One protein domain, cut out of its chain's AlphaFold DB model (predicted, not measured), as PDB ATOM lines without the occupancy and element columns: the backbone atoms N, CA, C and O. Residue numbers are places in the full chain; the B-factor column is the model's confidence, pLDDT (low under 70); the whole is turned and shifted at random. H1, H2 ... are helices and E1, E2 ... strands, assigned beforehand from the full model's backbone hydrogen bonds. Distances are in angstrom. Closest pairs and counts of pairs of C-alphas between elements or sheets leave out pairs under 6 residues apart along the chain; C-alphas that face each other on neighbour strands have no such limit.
ATOM      1  N   SER A   2     156.834 259.959 345.120       50.84
ATOM      2  CA  SER A   2     157.854 258.972 344.714       50.84
ATOM      3  C   SER A   2     157.419 258.282 343.424       50.84
ATOM      4  O   SER A   2     156.361 257.656 343.408       50.84
ATOM      5  N   LYS A   3     158.232 258.354 342.365       64.50
ATOM      6  CA  LYS A   3     157.972 257.671 341.086       64.50
ATOM      7  C   LYS A   3     158.868 256.438 340.980       64.50
ATOM      8  O   LYS A   3     160.082 256.547 341.148       64.50
ATOM      9  N   THR A   4     158.279 255.271 340.720       66.50
ATOM     10  CA  THR A   4     159.028 254.016 340.534       66.50
ATOM     11  C   THR A   4     158.989 253.604 339.068       66.50
ATOM     12  O   THR A   4     157.907 253.451 338.509       66.50
ATOM     13  N   LEU A   5     160.157 253.400 338.460       62.75
ATOM     14  CA  LEU A   5     160.307 252.895 337.096       62.75
ATOM     15  C   LEU A   5     160.957 251.505 337.121       62.75
ATOM     16  O   LEU A   5     161.945 251.281 337.828       62.75
ATOM     17  N   ARG A   6     160.415 250.566 336.337       58.78
ATOM     18  CA  ARG A   6     161.066 249.281 336.039       58.78
ATOM     19  C   ARG A   6     161.854 249.423 334.739       58.78
ATOM     20  O   ARG A   6     161.350 250.007 333.785       58.78
ATOM     21  N   CYS A   7     163.084 248.913 334.699       60.47
ATOM     22  CA  CYS A   7     163.850 248.879 333.456       60.47
ATOM     23  C   CYS A   7     163.206 247.892 332.471       60.47
ATOM     24  O   CYS A   7     163.222 246.692 332.726       60.47
ATOM     25  N   VAL A   8     162.672 248.401 331.359       50.91
ATOM     26  CA  VAL A   8     162.374 247.615 330.149       50.91
ATOM     27  C   VAL A   8     163.629 247.628 329.270       50.91
ATOM     28  O   VAL A   8     164.405 248.590 329.315       50.91
ATOM     29  N   GLU A   9     163.871 246.545 328.530       44.50
ATOM     30  CA  GLU A   9     165.128 246.242 327.835       44.50
ATOM     31  C   GLU A   9     165.680 247.387 326.966       44.50
ATOM     32  O   GLU A   9     166.903 247.525 326.880       44.50
ATOM     33  N   GLU A  10     164.831 248.282 326.454       39.00
ATOM     34  CA  GLU A  10     165.201 249.262 325.427       39.00
ATOM     35  C   GLU A  10     165.583 250.683 325.875       39.00
ATOM     36  O   GLU A  10     166.044 251.449 325.032       39.00
ATOM     37  N   SER A  11     165.504 251.108 327.147       52.22
ATOM     38  CA  SER A  11     165.906 252.508 327.426       52.22
ATOM     39  C   SER A  11     166.419 252.840 328.834       52.22
ATOM     40  O   SER A  11     165.943 253.757 329.494       52.22
ATOM     41  N   ILE A  12     167.545 252.238 329.252       52.66
ATOM     42  CA  ILE A  12     168.388 252.870 330.299       52.66
ATOM     43  C   ILE A  12     168.737 254.318 329.880       52.66
ATOM     44  O   ILE A  12     168.733 255.212 330.718       52.66
ATOM     45  N   LEU A  13     168.940 254.556 328.575       49.56
ATOM     46  CA  LEU A  13     169.160 255.881 327.978       49.56
ATOM     47  C   LEU A  13     167.920 256.802 328.020       49.56
ATOM     48  O   LEU A  13     168.051 258.007 328.216       49.56
ATOM     49  N   GLY A  14     166.713 256.248 327.878       53.28
ATOM     50  CA  GLY A  14     165.460 257.012 327.977       53.28
ATOM     51  C   GLY A  14     165.155 257.420 329.415       53.28
ATOM     52  O   GLY A  14     164.738 258.547 329.671       53.28
ATOM     53  N   ILE A  15     165.476 256.549 330.376       56.47
ATOM     54  CA  ILE A  15     165.373 256.848 331.808       56.47
ATOM     55  C   ILE A  15     166.384 257.937 332.210       56.47
ATOM     56  O   ILE A  15     166.048 258.806 333.014       56.47
ATOM     57  N   THR A  16     167.588 257.973 331.625       55.50
ATOM     58  CA  THR A  16     168.586 259.017 331.937       55.50
ATOM     59  C   THR A  16     168.208 260.425 331.476       55.50
ATOM     60  O   THR A  16     168.675 261.387 332.080       55.50
ATOM     61  N   ASN A  17     167.330 260.563 330.474       55.59
ATOM     62  CA  ASN A  17     166.814 261.864 330.019       55.59
ATOM     63  C   ASN A  17     165.751 262.458 330.967       55.59
ATOM     64  O   ASN A  17     165.354 263.605 330.798       55.59
ATOM     65  N   SER A  18     165.296 261.693 331.968       58.06
ATOM     66  CA  SER A  18     164.263 262.110 332.932       58.06
ATOM     67  C   SER A  18     164.814 262.696 334.241       58.06
ATOM     68  O   SER A  18     164.059 262.981 335.169       58.06
ATOM     69  N   PHE A  19     166.136 262.867 334.357       65.31
ATOM     70  CA  PHE A  19     166.757 263.362 335.593       65.31
ATOM     71  C   PHE A  19     166.607 264.874 335.774       65.31
ATOM     72  O   PHE A  19     166.436 265.336 336.904       65.31
ATOM     73  N   SER A  20     166.598 265.627 334.673       59.62
ATOM     74  CA  SER A  20     166.369 267.075 334.649       59.62
ATOM     75  C   SER A  20     164.959 267.479 335.094       59.62
ATOM     76  O   SER A  20     164.767 268.598 335.559       59.62
ATOM     77  N   SER A  21     163.982 266.565 335.027       62.25
ATOM     78  CA  SER A  21     162.600 266.810 335.457       62.25
ATOM     79  C   SER A  21     162.323 266.476 336.928       62.25
ATOM     80  O   SER A  21     161.180 266.592 337.357       62.25
ATOM     81  N   ILE A  22     163.318 266.025 337.707       66.50
ATOM     82  CA  ILE A  22     163.114 265.693 339.129       66.50
ATOM     83  C   ILE A  22     163.017 266.992 339.937       66.50
ATOM     84  O   ILE A  22     164.031 267.666 340.176       66.50
ATOM     85  N   ALA A  23     161.815 267.325 340.406       65.19
ATOM     86  CA  ALA A  23     161.598 268.526 341.204       65.19
ATOM     87  C   ALA A  23     162.298 268.435 342.576       65.19
ATOM     88  O   ALA A  23     162.652 267.359 343.078       65.19
ATOM     89  N   LYS A  24     162.531 269.589 343.214       67.25
ATOM     90  CA  LYS A  24     163.166 269.658 344.540       67.25
ATOM     91  C   LYS A  24     162.344 268.842 345.546       67.25
ATOM     92  O   LYS A  24     161.160 269.089 345.735       67.25
ATOM     93  N   GLY A  25     162.982 267.876 346.208       65.06
ATOM     94  CA  GLY A  25     162.320 267.003 347.186       65.06
ATOM     95  C   GLY A  25     161.671 265.739 346.609       65.06
ATOM     96  O   GLY A  25     161.308 264.857 347.390       65.06
ATOM     97  N   GLU A  26     161.594 265.587 345.286       75.75
ATOM     98  CA  GLU A  26     161.148 264.340 344.665       75.75
ATOM     99  C   GLU A  26     162.208 263.240 344.739       75.75
ATOM    100  O   GLU A  26     163.421 263.485 344.794       75.75
ATOM    101  N   VAL A  27     161.717 262.000 344.744       82.50
ATOM    102  CA  VAL A  27     162.542 260.795 344.711       82.50
ATOM    103  C   VAL A  27     162.137 259.961 343.504       82.50
ATOM    104  O   VAL A  27     160.997 259.504 343.401       82.50
ATOM    105  N   LEU A  28     163.098 259.731 342.615       84.88
ATOM    106  CA  LEU A  28     162.973 258.784 341.517       84.88
ATOM    107  C   LEU A  28     163.619 257.464 341.937       84.88
ATOM    108  O   LEU A  28     164.788 257.444 342.326       84.88
ATOM    109  N   GLN A  29     162.879 256.360 341.864       87.44
ATOM    110  CA  GLN A  29     163.412 255.021 342.095       87.44
ATOM    111  C   GLN A  29     163.391 254.215 340.798       87.44
ATOM    112  O   GLN A  29     162.347 254.071 340.169       87.44
ATOM    113  N   ILE A  30     164.533 253.648 340.423       85.94
ATOM    114  CA  ILE A  30     164.686 252.817 339.225       85.94
ATOM    115  C   ILE A  30     165.241 251.467 339.658       85.94
ATOM    116  O   ILE A  30     166.211 251.420 340.411       85.94
ATOM    117  N   CYS A  31     164.641 250.375 339.198       82.88
ATOM    118  CA  CYS A  31     165.107 249.024 339.504       82.88
ATOM    119  C   CYS A  31     165.300 248.203 338.228       82.88
ATOM    120  O   CYS A  31     164.405 248.147 337.380       82.88
ATOM    121  N   CYS A  32     166.441 247.522 338.144       80.12
ATOM    122  CA  CYS A  32     166.715 246.466 337.175       80.12
ATOM    123  C   CYS A  32     167.084 245.210 337.966       80.12
ATOM    124  O   CYS A  32     167.914 245.306 338.858       80.12
ATOM    125  N   PHE A  33     166.445 244.067 337.706       66.88
ATOM    126  CA  PHE A  33     166.628 242.858 338.527       66.88
ATOM    127  C   PHE A  33     167.461 241.767 337.848       66.88
ATOM    128  O   PHE A  33     167.840 240.801 338.510       66.88
ATOM    129  N   GLN A  34     167.798 241.933 336.569       66.44
ATOM    130  CA  GLN A  34     168.654 241.008 335.833       66.44
ATOM    131  C   GLN A  34     169.928 241.732 335.385       66.44
ATOM    132  O   GLN A  34     169.826 242.789 334.753       66.44
ATOM    133  N   PRO A  35     171.125 241.221 335.732       59.88
ATOM    134  CA  PRO A  35     172.357 241.746 335.169       59.88
ATOM    135  C   PRO A  35     172.331 241.541 333.654       59.88
ATOM    136  O   PRO A  35     172.046 240.452 333.170       59.88
ATOM    137  N   LYS A  36     172.603 242.605 332.897       58.22
ATOM    138  CA  LYS A  36     172.542 242.582 331.424       58.22
ATOM    139  C   LYS A  36     173.763 241.927 330.759       58.22
ATOM    140  O   LYS A  36     173.851 241.962 329.540       58.22
ATOM    141  N   ASN A  37     174.745 241.450 331.525       59.34
ATOM    142  CA  ASN A  37     176.059 241.089 330.994       59.34
ATOM    143  C   ASN A  37     176.611 239.834 331.672       59.34
ATOM    144  O   ASN A  37     176.626 239.767 332.901       59.34
ATOM    145  N   ASP A  38     177.154 238.921 330.866       60.03
ATOM    146  CA  ASP A  38     177.791 237.679 331.327       60.03
ATOM    147  C   ASP A  38     179.129 237.931 332.055       60.03
ATOM    148  O   ASP A  38     179.604 237.086 332.811       60.03
ATOM    149  N   ASP A  39     179.726 239.121 331.895       72.38
ATOM    150  CA  ASP A  39     181.002 239.501 332.519       72.38
ATOM    151  C   ASP A  39     180.797 240.507 333.674       72.38
ATOM    152  O   ASP A  39     180.933 241.729 333.535       72.38
ATOM    153  N   VAL A  40     180.418 239.979 334.843       88.06
ATOM    154  CA  VAL A  40     180.093 240.752 336.062       88.06
ATOM    155  C   VAL A  40     181.332 241.405 336.690       88.06
ATOM    156  O   VAL A  40     181.249 242.493 337.271       88.06
ATOM    157  N   LYS A  41     182.506 240.781 336.553       91.38
ATOM    158  CA  LYS A  41     183.730 241.197 337.252       91.38
ATOM    159  C   LYS A  41     184.218 242.594 336.824       91.38
ATOM    160  O   LYS A  41     184.427 243.426 337.709       91.38
ATOM    161  N   PRO A  42     184.341 242.946 335.528       94.94
ATOM    162  CA  PRO A  42     184.643 244.317 335.116       94.94
ATOM    163  C   PRO A  42     183.630 245.340 335.642       94.94
ATOM    164  O   PRO A  42     184.026 246.423 336.067       94.94
ATOM    165  N   LEU A  43     182.336 245.004 335.684       93.12
ATOM    166  CA  LEU A  43     181.306 245.909 336.205       93.12
ATOM    167  C   LEU A  43     181.452 246.155 337.714       93.12
ATOM    168  O   LEU A  43     181.277 247.289 338.165       93.12
ATOM    169  N   LEU A  44     181.847 245.140 338.490       94.56
ATOM    170  CA  LEU A  44     182.202 245.310 339.902       94.56
ATOM    171  C   LEU A  44     183.413 246.230 340.074       94.56
ATOM    172  O   LEU A  44     183.382 247.130 340.911       94.56
ATOM    173  N   LEU A  45     184.454 246.065 339.254       96.25
ATOM    174  CA  LEU A  45     185.634 246.933 339.297       96.25
ATOM    175  C   LEU A  45     185.305 248.370 338.864       96.25
ATOM    176  O   LEU A  45     185.793 249.326 339.468       96.25
ATOM    177  N   LYS A  46     184.416 248.545 337.885       96.56
ATOM    178  CA  LYS A  46     183.870 249.855 337.518       96.56
ATOM    179  C   LYS A  46     183.145 250.516 338.691       96.56
ATOM    180  O   LYS A  46     183.400 251.686 338.988       96.56
ATOM    181  N   ALA A  47     182.265 249.774 339.365       95.44
ATOM    182  CA  ALA A  47     181.556 250.249 340.550       95.44
ATOM    183  C   ALA A  47     182.525 250.593 341.690       95.44
ATOM    184  O   ALA A  47     182.354 251.614 342.355       95.44
ATOM    185  N   LEU A  48     183.571 249.786 341.875       95.25
ATOM    186  CA  LEU A  48     184.612 250.010 342.871       95.25
ATOM    187  C   LEU A  48     185.356 251.327 342.627       95.25
ATOM    188  O   LEU A  48     185.521 252.109 343.562       95.25
ATOM    189  N   GLY A  49     185.738 251.606 341.376       95.81
ATOM    190  CA  GLY A  49     186.372 252.869 340.994       95.81
ATOM    191  C   GLY A  49     185.488 254.086 341.294       95.81
ATOM    192  O   GLY A  49     185.973 255.053 341.872       95.81
ATOM    193  N   LEU A  50     184.183 254.009 340.996       95.00
ATOM    194  CA  LEU A  50     183.217 255.073 341.320       95.00
ATOM    195  C   LEU A  50     183.036 255.272 342.831       95.00
ATOM    196  O   LEU A  50     182.961 256.403 343.307       95.00
ATOM    197  N   ILE A  51     182.946 254.181 343.600       93.56
ATOM    198  CA  ILE A  51     182.827 254.247 345.064       93.56
ATOM    199  C   ILE A  51     184.068 254.890 345.673       93.56
ATOM    200  O   ILE A  51     183.946 255.702 346.588       93.56
ATOM    201  N   LEU A  52     185.249 254.536 345.164       91.81
ATOM    202  CA  LEU A  52     186.513 255.096 345.617       91.81
ATOM    203  C   LEU A  52     186.582 256.610 345.368       91.81
ATOM    204  O   LEU A  52     187.184 257.322 346.173       91.81
ATOM    205  N   THR A  53     185.978 257.106 344.282       90.50
ATOM    206  CA  THR A  53     186.003 258.531 343.942       90.50
ATOM    207  C   THR A  53     184.915 259.349 344.620       90.50
ATOM    208  O   THR A  53     185.250 260.265 345.375       90.50
ATOM    209  N   ASP A  54     183.650 258.992 344.403       86.38
ATOM    210  CA  ASP A  54     182.483 259.813 344.770       86.38
ATOM    211  C   ASP A  54     181.582 259.151 345.824       86.38
ATOM    212  O   ASP A  54     180.592 259.735 346.279       86.38
ATOM    213  N   GLY A  55     181.877 257.903 346.190       86.19
ATOM    214  CA  GLY A  55     181.085 257.140 347.145       86.19
ATOM    215  C   GLY A  55     181.373 257.515 348.597       86.19
ATOM    216  O   GLY A  55     182.478 257.906 348.975       86.19
ATOM    217  N   ASN A  56     180.376 257.318 349.463       83.88
ATOM    218  CA  ASN A  56     180.560 257.401 350.910       83.88
ATOM    219  C   ASN A  56     181.266 256.146 351.457       83.88
ATOM    220  O   ASN A  56     180.650 255.251 352.046       83.88
ATOM    221  N   LEU A  57     182.575 256.097 351.236       78.75
ATOM    222  CA  LEU A  57     183.455 254.994 351.600       78.75
ATOM    223  C   LEU A  57     183.391 254.632 353.094       78.75
ATOM    224  O   LEU A  57     183.310 253.458 353.450       78.75
ATOM    225  N   SER A  58     183.413 255.636 353.974       75.81
ATOM    226  CA  SER A  58     183.463 255.421 355.425       75.81
ATOM    227  C   SER A  58     182.204 254.725 355.941       75.81
ATOM    228  O   SER A  58     182.296 253.840 356.789       75.81
ATOM    229  N   ALA A  59     181.033 255.065 355.396       79.44
ATOM    230  CA  ALA A  59     179.790 254.375 355.716       79.44
ATOM    231  C   ALA A  59     179.813 252.918 355.224       79.44
ATOM    232  O   ALA A  59     179.405 252.013 355.946       79.44
ATOM    233  N   LEU A  60     180.334 252.650 354.026       80.00
ATOM    234  CA  LEU A  60     180.396 251.277 353.515       80.00
ATOM    235  C   LEU A  60     181.305 250.376 354.347       80.00
ATOM    236  O   LEU A  60     180.912 249.256 354.671       80.00
ATOM    237  N   LEU A  61     182.473 250.878 354.750       77.06
ATOM    238  CA  LEU A  61     183.405 250.131 355.599       77.06
ATOM    239  C   LEU A  61     182.837 249.873 357.004       77.06
ATOM    240  O   LEU A  61     183.113 248.826 357.581       77.06
ATOM    241  N   LYS A  62     181.973 250.761 357.515       79.38
ATOM    242  CA  LYS A  62     181.207 250.568 358.764       79.38
ATOM    243  C   LYS A  62     180.016 249.603 358.626       79.38
ATOM    244  O   LYS A  62     179.261 249.435 359.576       79.38
ATOM    245  N   GLY A  63     179.813 248.988 357.457       73.88
ATOM    246  CA  GLY A  63     178.772 247.977 357.239       73.88
ATOM    247  C   GLY A  63     177.405 248.531 356.828       73.88
ATOM    248  O   GLY A  63     176.414 247.796 356.843       73.88
ATOM    249  N   TYR A  64     177.310 249.805 356.427       79.25
ATOM    250  CA  TYR A  64     176.030 250.363 355.995       79.25
ATOM    251  C   TYR A  64     175.472 249.620 354.772       79.25
ATOM    252  O   TYR A  64     176.175 249.196 353.845       79.25
ATOM    253  N   ARG A  65     174.145 249.456 354.758       76.50
ATOM    254  CA  ARG A  65     173.474 248.635 353.743       76.50
ATOM    255  C   ARG A  65     173.402 249.286 352.357       76.50
ATOM    256  O   ARG A  65     173.226 248.561 351.382       76.50
ATOM    257  N   THR A  66     173.607 250.595 352.268       86.25
ATOM    258  CA  THR A  66     173.357 251.406 351.070       86.25
ATOM    259  C   THR A  66     174.629 252.127 350.642       86.25
ATOM    260  O   THR A  66     175.271 252.775 351.467       86.25
ATOM    261  N   ILE A  67     174.969 252.061 349.353       91.75
ATOM    262  CA  ILE A  67     176.032 252.895 348.771       91.75
ATOM    263  C   ILE A  67     175.409 254.244 348.421       91.75
ATOM    264  O   ILE A  67     174.378 254.292 347.750       91.75
ATOM    265  N   VAL A  68     176.008 255.337 348.891       92.06
ATOM    266  CA  VAL A  68     175.471 256.688 348.693       92.06
ATOM    267  C   VAL A  68     176.515 257.577 348.034       92.06
ATOM    268  O   VAL A  68     177.648 257.647 348.503       92.06
ATOM    269  N   PHE A  69     176.084 258.292 347.001       92.31
ATOM    270  CA  PHE A  69     176.812 259.353 346.314       92.31
ATOM    271  C   PHE A  69     176.072 260.666 346.574       92.31
ATOM    272  O   PHE A  69     174.850 260.722 346.413       92.31
ATOM    273  N   ARG A  70     176.771 261.710 347.022       88.75
ATOM    274  CA  ARG A  70     176.164 263.001 347.394       88.75
ATOM    275  C   ARG A  70     176.797 264.132 346.603       88.75
ATOM    276  O   ARG A  70     177.991 264.091 346.338       88.75
ATOM    277  N   GLY A  71     176.007 265.158 346.292       85.25
ATOM    278  CA  GLY A  71     176.516 266.361 345.629       85.25
ATOM    279  C   GLY A  71     176.940 266.122 344.179       85.25
ATOM    280  O   GLY A  71     177.752 266.875 343.654       85.25
ATOM    281  N   VAL A  72     176.425 265.070 343.538       88.19
ATOM    282  CA  VAL A  72     176.817 264.703 342.173       88.19
ATOM    283  C   VAL A  72     175.987 265.474 341.149       88.19
ATOM    284  O   VAL A  72     174.810 265.748 341.379       88.19
ATOM    285  N   ASN A  73     176.592 265.826 340.015       87.88
ATOM    286  CA  ASN A  73     175.878 266.449 338.898       87.88
ATOM    287  C   ASN A  73     175.080 265.405 338.094       87.88
ATOM    288  O   ASN A  73     175.299 264.200 338.227       87.88
ATOM    289  N   GLU A  74     174.191 265.864 337.216       86.44
ATOM    290  CA  GLU A  74     173.337 264.994 336.397       86.44
ATOM    291  C   GLU A  74     174.131 263.958 335.583       86.44
ATOM    292  O   GLU A  74     173.806 262.773 335.582       86.44
ATOM    293  N   SER A  75     175.231 264.363 334.944       88.69
ATOM    294  CA  SER A  75     176.069 263.440 334.165       88.69
ATOM    295  C   SER A  75     176.689 262.323 335.018       88.69
ATOM    296  O   SER A  75     176.854 261.193 334.553       88.69
ATOM    297  N   SER A  76     177.004 262.619 336.277       91.00
ATOM    298  CA  SER A  76     177.513 261.647 337.245       91.00
ATOM    299  C   SER A  76     176.391 260.734 337.744       91.00
ATOM    300  O   SER A  76     176.601 259.528 337.860       91.00
ATOM    301  N   VAL A  77     175.169 261.259 337.932       91.12
ATOM    302  CA  VAL A  77     173.969 260.437 338.185       91.12
ATOM    303  C   VAL A  77     173.774 259.416 337.067       91.12
ATOM    304  O   VAL A  77     173.513 258.251 337.362       91.12
ATOM    305  N   GLN A  78     173.948 259.808 335.800       89.81
ATOM    306  CA  GLN A  78     173.856 258.890 334.657       89.81
ATOM    307  C   GLN A  78     174.925 257.792 334.704       89.81
ATOM    308  O   GLN A  78     174.594 256.618 334.538       89.81
ATOM    309  N   SER A  79     176.181 258.143 334.995       92.81
ATOM    310  CA  SER A  79     177.271 257.166 335.124       92.81
ATOM    311  C   SER A  79     177.034 256.159 336.259       92.81
ATOM    312  O   SER A  79     177.103 254.941 336.040       92.81
ATOM    313  N   ILE A  80     176.690 256.652 337.454       94.31
ATOM    314  CA  ILE A  80     176.376 255.822 338.624       94.31
ATOM    315  C   ILE A  80     175.178 254.928 338.303       94.31
ATOM    316  O   ILE A  80     175.235 253.715 338.504       94.31
ATOM    317  N   SER A  81     174.113 255.510 337.744       91.25
ATOM    318  CA  SER A  81     172.887 254.772 337.450       91.25
ATOM    319  C   SER A  81     173.132 253.651 336.453       91.25
ATOM    320  O   SER A  81     172.791 252.504 336.724       91.25
ATOM    321  N   LYS A  82     173.804 253.949 335.337       90.19
ATOM    322  CA  LYS A  82     174.140 252.946 334.324       90.19
ATOM    323  C   LYS A  82     174.993 251.815 334.900       90.19
ATOM    324  O   LYS A  82     174.696 250.655 334.633       90.19
ATOM    325  N   THR A  83     175.993 252.138 335.723       92.88
ATOM    326  CA  THR A  83     176.873 251.138 336.350       92.88
ATOM    327  C   THR A  83     176.092 250.180 337.250       92.88
ATOM    328  O   THR A  83     176.174 248.967 337.086       92.88
ATOM    329  N   PHE A  84     175.311 250.705 338.197       92.12
ATOM    330  CA  PHE A  84     174.651 249.860 339.195       92.12
ATOM    331  C   PHE A  84     173.377 249.182 338.679       92.12
ATOM    332  O   PHE A  84     173.053 248.091 339.144       92.12
ATOM    333  N   LEU A  85     172.673 249.758 337.697       88.75
ATOM    334  CA  LEU A  85     171.549 249.072 337.047       88.75
ATOM    335  C   LEU A  85     172.028 247.846 336.257       88.75
ATOM    336  O   LEU A  85     171.360 246.820 336.286       88.75
ATOM    337  N   GLN A  86     173.202 247.911 335.613       88.25
ATOM    338  CA  GLN A  86     173.801 246.750 334.936       88.25
ATOM    339  C   GLN A  86     174.190 245.621 335.901       88.25
ATOM    340  O   GLN A  86     174.243 244.469 335.484       88.25
ATOM    341  N   LEU A  87     174.419 245.940 337.178       89.06
ATOM    342  CA  LEU A  87     174.658 244.976 338.258       89.06
ATOM    343  C   LEU A  87     173.357 244.473 338.919       89.06
ATOM    344  O   LEU A  87     173.411 243.839 339.969       89.06
ATOM    345  N   GLY A  88     172.184 244.780 338.356       86.81
ATOM    346  CA  GLY A  88     170.900 244.331 338.904       86.81
ATOM    347  C   GLY A  88     170.464 245.067 340.179       86.81
ATOM    348  O   GLY A  88     169.757 244.506 341.018       86.81
ATOM    349  N   SER A  89     170.910 246.314 340.376       88.44
ATOM    350  CA  SER A  89     170.543 247.103 341.557       88.44
ATOM    351  C   SER A  89     169.240 247.893 341.383       88.44
ATOM    352  O   SER A  89     168.824 248.262 340.285       88.44
ATOM    353  N   CYS A  90     168.649 248.272 342.519       89.38
ATOM    354  CA  CYS A  90     167.717 249.394 342.610       89.38
ATOM    355  C   CYS A  90     168.459 250.678 342.996       89.38
ATOM    356  O   CYS A  90     169.337 250.659 343.860       89.38
ATOM    357  N   ILE A  91     168.079 251.806 342.409       90.81
ATOM    358  CA  ILE A  91     168.712 253.110 342.606       90.81
ATOM    359  C   ILE A  91     167.640 254.130 342.964       90.81
ATOM    360  O   ILE A  91     166.598 254.189 342.319       90.81
ATOM    361  N   ARG A  92     167.895 254.934 343.996       91.25
ATOM    362  CA  ARG A  92     167.088 256.102 344.361       91.25
ATOM    363  C   ARG A  92     167.866 257.372 344.074       91.25
ATOM    364  O   ARG A  92     168.979 257.525 344.571       91.25
ATOM    365  N   ILE A  93     167.261 258.284 343.332       89.75
ATOM    366  CA  ILE A  93     167.815 259.588 342.990       89.75
ATOM    367  C   ILE A  93     166.945 260.638 343.664       89.75
ATOM    368  O   ILE A  93     165.723 260.624 343.520       89.75
ATOM    369  N   ARG A  94     167.575 261.536 344.413       88.19
ATOM    370  CA  ARG A  94     166.920 262.682 345.038       88.19
ATOM    371  C   ARG A  94     167.586 263.952 344.545       88.19
ATOM    372  O   ARG A  94     168.814 264.052 344.598       88.19
ATOM    373  N   ASN A  95     166.783 264.925 344.130       82.25
ATOM    374  CA  ASN A  95     167.274 266.277 343.906       82.25
ATOM    375  C   ASN A  95     167.665 266.873 345.271       82.25
ATOM    376  O   ASN A  95     166.817 267.158 346.124       82.25
ATOM    377  N   TYR A  96     168.973 266.959 345.499       70.56
ATOM    378  CA  TYR A  96     169.599 267.435 346.723       70.56
ATOM    379  C   TYR A  96     170.226 268.780 346.380       70.56
ATOM    380  O   TYR A  96     171.422 268.861 346.125       70.56
ATOM    381  N   SER A  97     169.393 269.820 346.315       66.75
ATOM    382  CA  SER A  97     169.763 271.181 345.909       66.75
ATOM    383  C   SER A  97     169.864 272.148 347.099       66.75
ATOM    384  O   SER A  97     169.059 273.077 347.183       66.75
ATOM    385  N   PRO A  98     170.800 271.963 348.052       57.31
ATOM    386  CA  PRO A  98     170.997 272.937 349.119       57.31
ATOM    387  C   PRO A  98     171.723 274.206 348.635       57.31
ATOM    388  O   PRO A  98     171.602 275.226 349.290       57.31
ATOM    389  N   ASN A  99     172.439 274.172 347.495       51.53
ATOM    390  CA  ASN A  99     173.325 275.262 347.046       51.53
ATOM    391  C   ASN A  99     173.084 275.732 345.593       51.53
ATOM    392  O   ASN A  99     173.997 276.279 344.972       51.53
ATOM    393  N   VAL A 100     171.893 275.513 345.021       61.19
ATOM    394  CA  VAL A 100     171.586 275.986 343.650       61.19
ATOM    395  C   VAL A 100     171.739 277.501 343.542       61.19
ATOM    396  O   VAL A 100     172.289 277.979 342.558       61.19
ATOM    397  N   GLU A 101     171.382 278.234 344.594       56.50
ATOM    398  CA  GLU A 101     171.575 279.686 344.683       56.50
ATOM    399  C   GLU A 101     173.054 280.108 344.616       56.50
ATOM    400  O   GLU A 101     173.359 281.196 344.147       56.50
ATOM    401  N   LYS A 102     173.993 279.241 345.031       55.53
ATOM    402  CA  LYS A 102     175.433 279.551 345.079       55.53
ATOM    403  C   LYS A 102     176.210 279.092 343.842       55.53
ATOM    404  O   LYS A 102     177.202 279.718 343.485       55.53
ATOM    405  N   PHE A 103     175.806 277.986 343.215       62.25
ATOM    406  CA  PHE A 103     176.554 277.376 342.101       62.25
ATOM    407  C   PHE A 103     175.776 277.314 340.784       62.25
ATOM    408  O   PHE A 103     176.329 276.858 339.786       62.25
ATOM    409  N   GLY A 104     174.507 277.731 340.764       65.12
ATOM    410  CA  GLY A 104     173.679 277.804 339.556       65.12
ATOM    411  C   GLY A 104     173.327 276.455 338.917       65.12
ATOM    412  O   GLY A 104     172.752 276.434 337.833       65.12
ATOM    413  N   VAL A 105     173.667 275.324 339.551       70.69
ATOM    414  CA  VAL A 105     173.444 273.975 339.004       70.69
ATOM    415  C   VAL A 105     172.875 273.054 340.092       70.69
ATOM    416  O   VAL A 105     173.418 273.032 341.202       70.69
ATOM    417  N   PRO A 106     171.808 272.278 339.812       75.44
ATOM    418  CA  PRO A 106     171.275 271.302 340.756       75.44
ATOM    419  C   PRO A 106     172.287 270.194 341.051       75.44
ATOM    420  O   PRO A 106     172.996 269.705 340.169       75.44
ATOM    421  N   SER A 107     172.313 269.768 342.311       85.25
ATOM    422  CA  SER A 107     173.061 268.592 342.746       85.25
ATOM    423  C   SER A 107     172.115 267.481 343.180       85.25
ATOM    424  O   SER A 107     170.978 267.710 343.594       85.25
ATOM    425  N   PHE A 108     172.589 266.249 343.084       87.12
ATOM    426  CA  PHE A 108     171.784 265.069 343.344       87.12
ATOM    427  C   PHE A 108     172.427 264.197 344.415       87.12
ATOM    428  O   PHE A 108     173.645 264.189 344.625       87.12
ATOM    429  N   GLN A 109     171.578 263.439 345.096       91.00
ATOM    430  CA  GLN A 109     171.986 262.302 345.899       91.00
ATOM    431  C   GLN A 109     171.517 261.025 345.207       91.00
ATOM    432  O   GLN A 109     170.331 260.880 344.908       91.00
ATOM    433  N   VAL A 110     172.432 260.078 345.022       92.44
ATOM    434  CA  VAL A 110     172.142 258.752 344.471       92.44
ATOM    435  C   VAL A 110     172.375 257.707 345.550       92.44
ATOM    436  O   VAL A 110     173.429 257.676 346.180       92.44
ATOM    437  N   SER A 111     171.380 256.862 345.793       93.50
ATOM    438  CA  SER A 111     171.437 255.779 346.776       93.50
ATOM    439  C   SER A 111     171.206 254.446 346.077       93.50
ATOM    440  O   SER A 111     170.135 254.211 345.522       93.50
ATOM    441  N   VAL A 112     172.201 253.572 346.117       93.25
ATOM    442  CA  VAL A 112     172.157 252.231 345.533       93.25
ATOM    443  C   VAL A 112     171.706 251.257 346.615       93.25
ATOM    444  O   VAL A 112     172.368 251.087 347.646       93.25
ATOM    445  N   LEU A 113     170.542 250.653 346.405       90.12
ATOM    446  CA  LEU A 113     169.901 249.772 347.369       90.12
ATOM    447  C   LEU A 113     170.378 248.333 347.186       90.12
ATOM    448  O   LEU A 113     170.288 247.767 346.102       90.12
ATOM    449  N   SER A 114     170.774 247.711 348.291       85.38
ATOM    450  CA  SER A 114     171.129 246.293 348.344       85.38
ATOM    451  C   SER A 114     169.878 245.406 348.305       85.38
ATOM    452  O   SER A 114     169.399 244.969 349.353       85.38
ATOM    453  N   LYS A 115     169.316 245.167 347.117       82.00
ATOM    454  CA  LYS A 115     168.119 244.332 346.907       82.00
ATOM    455  C   LYS A 115     168.321 243.358 345.745       82.00
ATOM    456  O   LYS A 115     169.129 243.627 344.865       82.00
ATOM    457  N   GLY A 116     167.550 242.268 345.737       81.06
ATOM    458  CA  GLY A 116     167.518 241.304 344.632       81.06
ATOM    459  C   GLY A 116     168.890 240.708 344.310       81.06
ATOM    460  O   GLY A 116     169.681 240.437 345.217       81.06
ATOM    461  N   SER A 117     169.169 240.553 343.016       82.50
ATOM    462  CA  SER A 117     170.412 239.997 342.464       82.50
ATOM    463  C   SER A 117     171.669 240.804 342.816       82.50
ATOM    464  O   SER A 117     172.756 240.237 342.874       82.50
ATOM    465  N   PHE A 118     171.541 242.090 343.156       88.06
ATOM    466  CA  PHE A 118     172.687 242.908 343.566       88.06
ATOM    467  C   PHE A 118     173.182 242.623 344.994       88.06
ATOM    468  O   PHE A 118     174.309 242.976 345.340       88.06
ATOM    469  N   ARG A 119     172.375 241.991 345.859       88.06
ATOM    470  CA  ARG A 119     172.767 241.719 347.255       88.06
ATOM    471  C   ARG A 119     174.083 240.919 347.374       88.06
ATOM    472  O   ARG A 119     174.972 241.429 348.054       88.06
ATOM    473  N   PRO A 120     174.251 239.747 346.730       89.00
ATOM    474  CA  PRO A 120     175.522 239.012 346.775       89.00
ATOM    475  C   PRO A 120     176.678 239.790 346.123       89.00
ATOM    476  O   PRO A 120     177.775 239.849 346.673       89.00
TER     477      PRO A 120
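What this domain is: This is residues 2 to 120 of the 351 residues of the protein "DOD-type homing endonuclease domain-containing protein" of Thermoprotei archaeon (UniProt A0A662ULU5). A twisted five-stranded sheet has H4 packed over its inner strands E4 and E5, with H2 side by side with H4 and reaching the sheet at its E3 edge; H2 and H4 on one face make two layers, helices over a sheet. Short H1 lies near H4, short H3 is by edge strand E3, and the loop from E4 to E5, with H5, reaches away past one end of the sheet. The 119 printed residues run E1 H1 E2 H2 H3 E3 H4 E4 H5 E5; the mixed sheet has the order E1 E2 E4 E5 E3, and the class is mixed, helices and strands. The whole is compact, with a radius of gyration of the C-alphas of 13.9 A and spans of 44 by 35 by 21 A.

Where its parts are: E1, residues 2 to 6, begins at C-alpha 2 (157.854, 258.972, 344.714) and is 13.4 A long. H1 is residues 12 to 16, and E2 is residues 27 to 31, 13.1 A. H2, residues 40 to 54, spans 21.1 A from C-alpha 40 at (180.093, 240.752, 336.062). H3 is residues 57 to 61. E3, residues 66 to 72, is 16.4 A long; H4, residues 74 to 86, 18.3 A; E4, residues 90 to 95, 16.9 A. H5 is residues 100 to 103. E5, residues 108 to 113, is 15.9 A long and ends at C-alpha 113 (169.901, 249.772, 347.369).

How they stand to each other: E1 and E2 are parallel, with N 5 and O 29 at 2.9 A; E1, H1 and E2 form a strand-helix-strand unit, two parallel neighbours with a helix between in the chain, its crossover right-handed. E2 and E4 are antiparallel, with N 91 and O 30 at 2.8 A. E4 and E5 are antiparallel, with N 92 and O 111 at 2.8 A. E5 and E3 are antiparallel, with N 69 and O 110 at 2.8 A. E3, H4 and E4 form a split unit, with E5 between its strands and a right-handed crossover. H4 runs along the strands over E4 and E5 at a height over the sheet of 8.8 A, at 5 degrees to E5 on the local plane. H2 touches H4 at a shallow tilt of 31 degrees, opposite ways; their closest C-alphas, of Ala 47 and Thr 83, are 6.4 A apart. H1 is only just on the sheet, with 5 pairs of C-alphas within 10 A, and only grazes it; H3 also only grazes it, with residues 57 to 60. H5 is not on the sheet. Every O i to N i+4 pair is within hydrogen-bond range in H1, H2, H3 and H4; H5 is too short for such a pair.

The domain as a whole: The C-alphas farthest apart, of Asp 38 and Glu 101, are 44.5 A apart. The printed part has no cut, and no link is long. The mean pLDDT of the printed part is 78.0; residues 2 to 25, 33 to 38 and 97 to 104 are under 70.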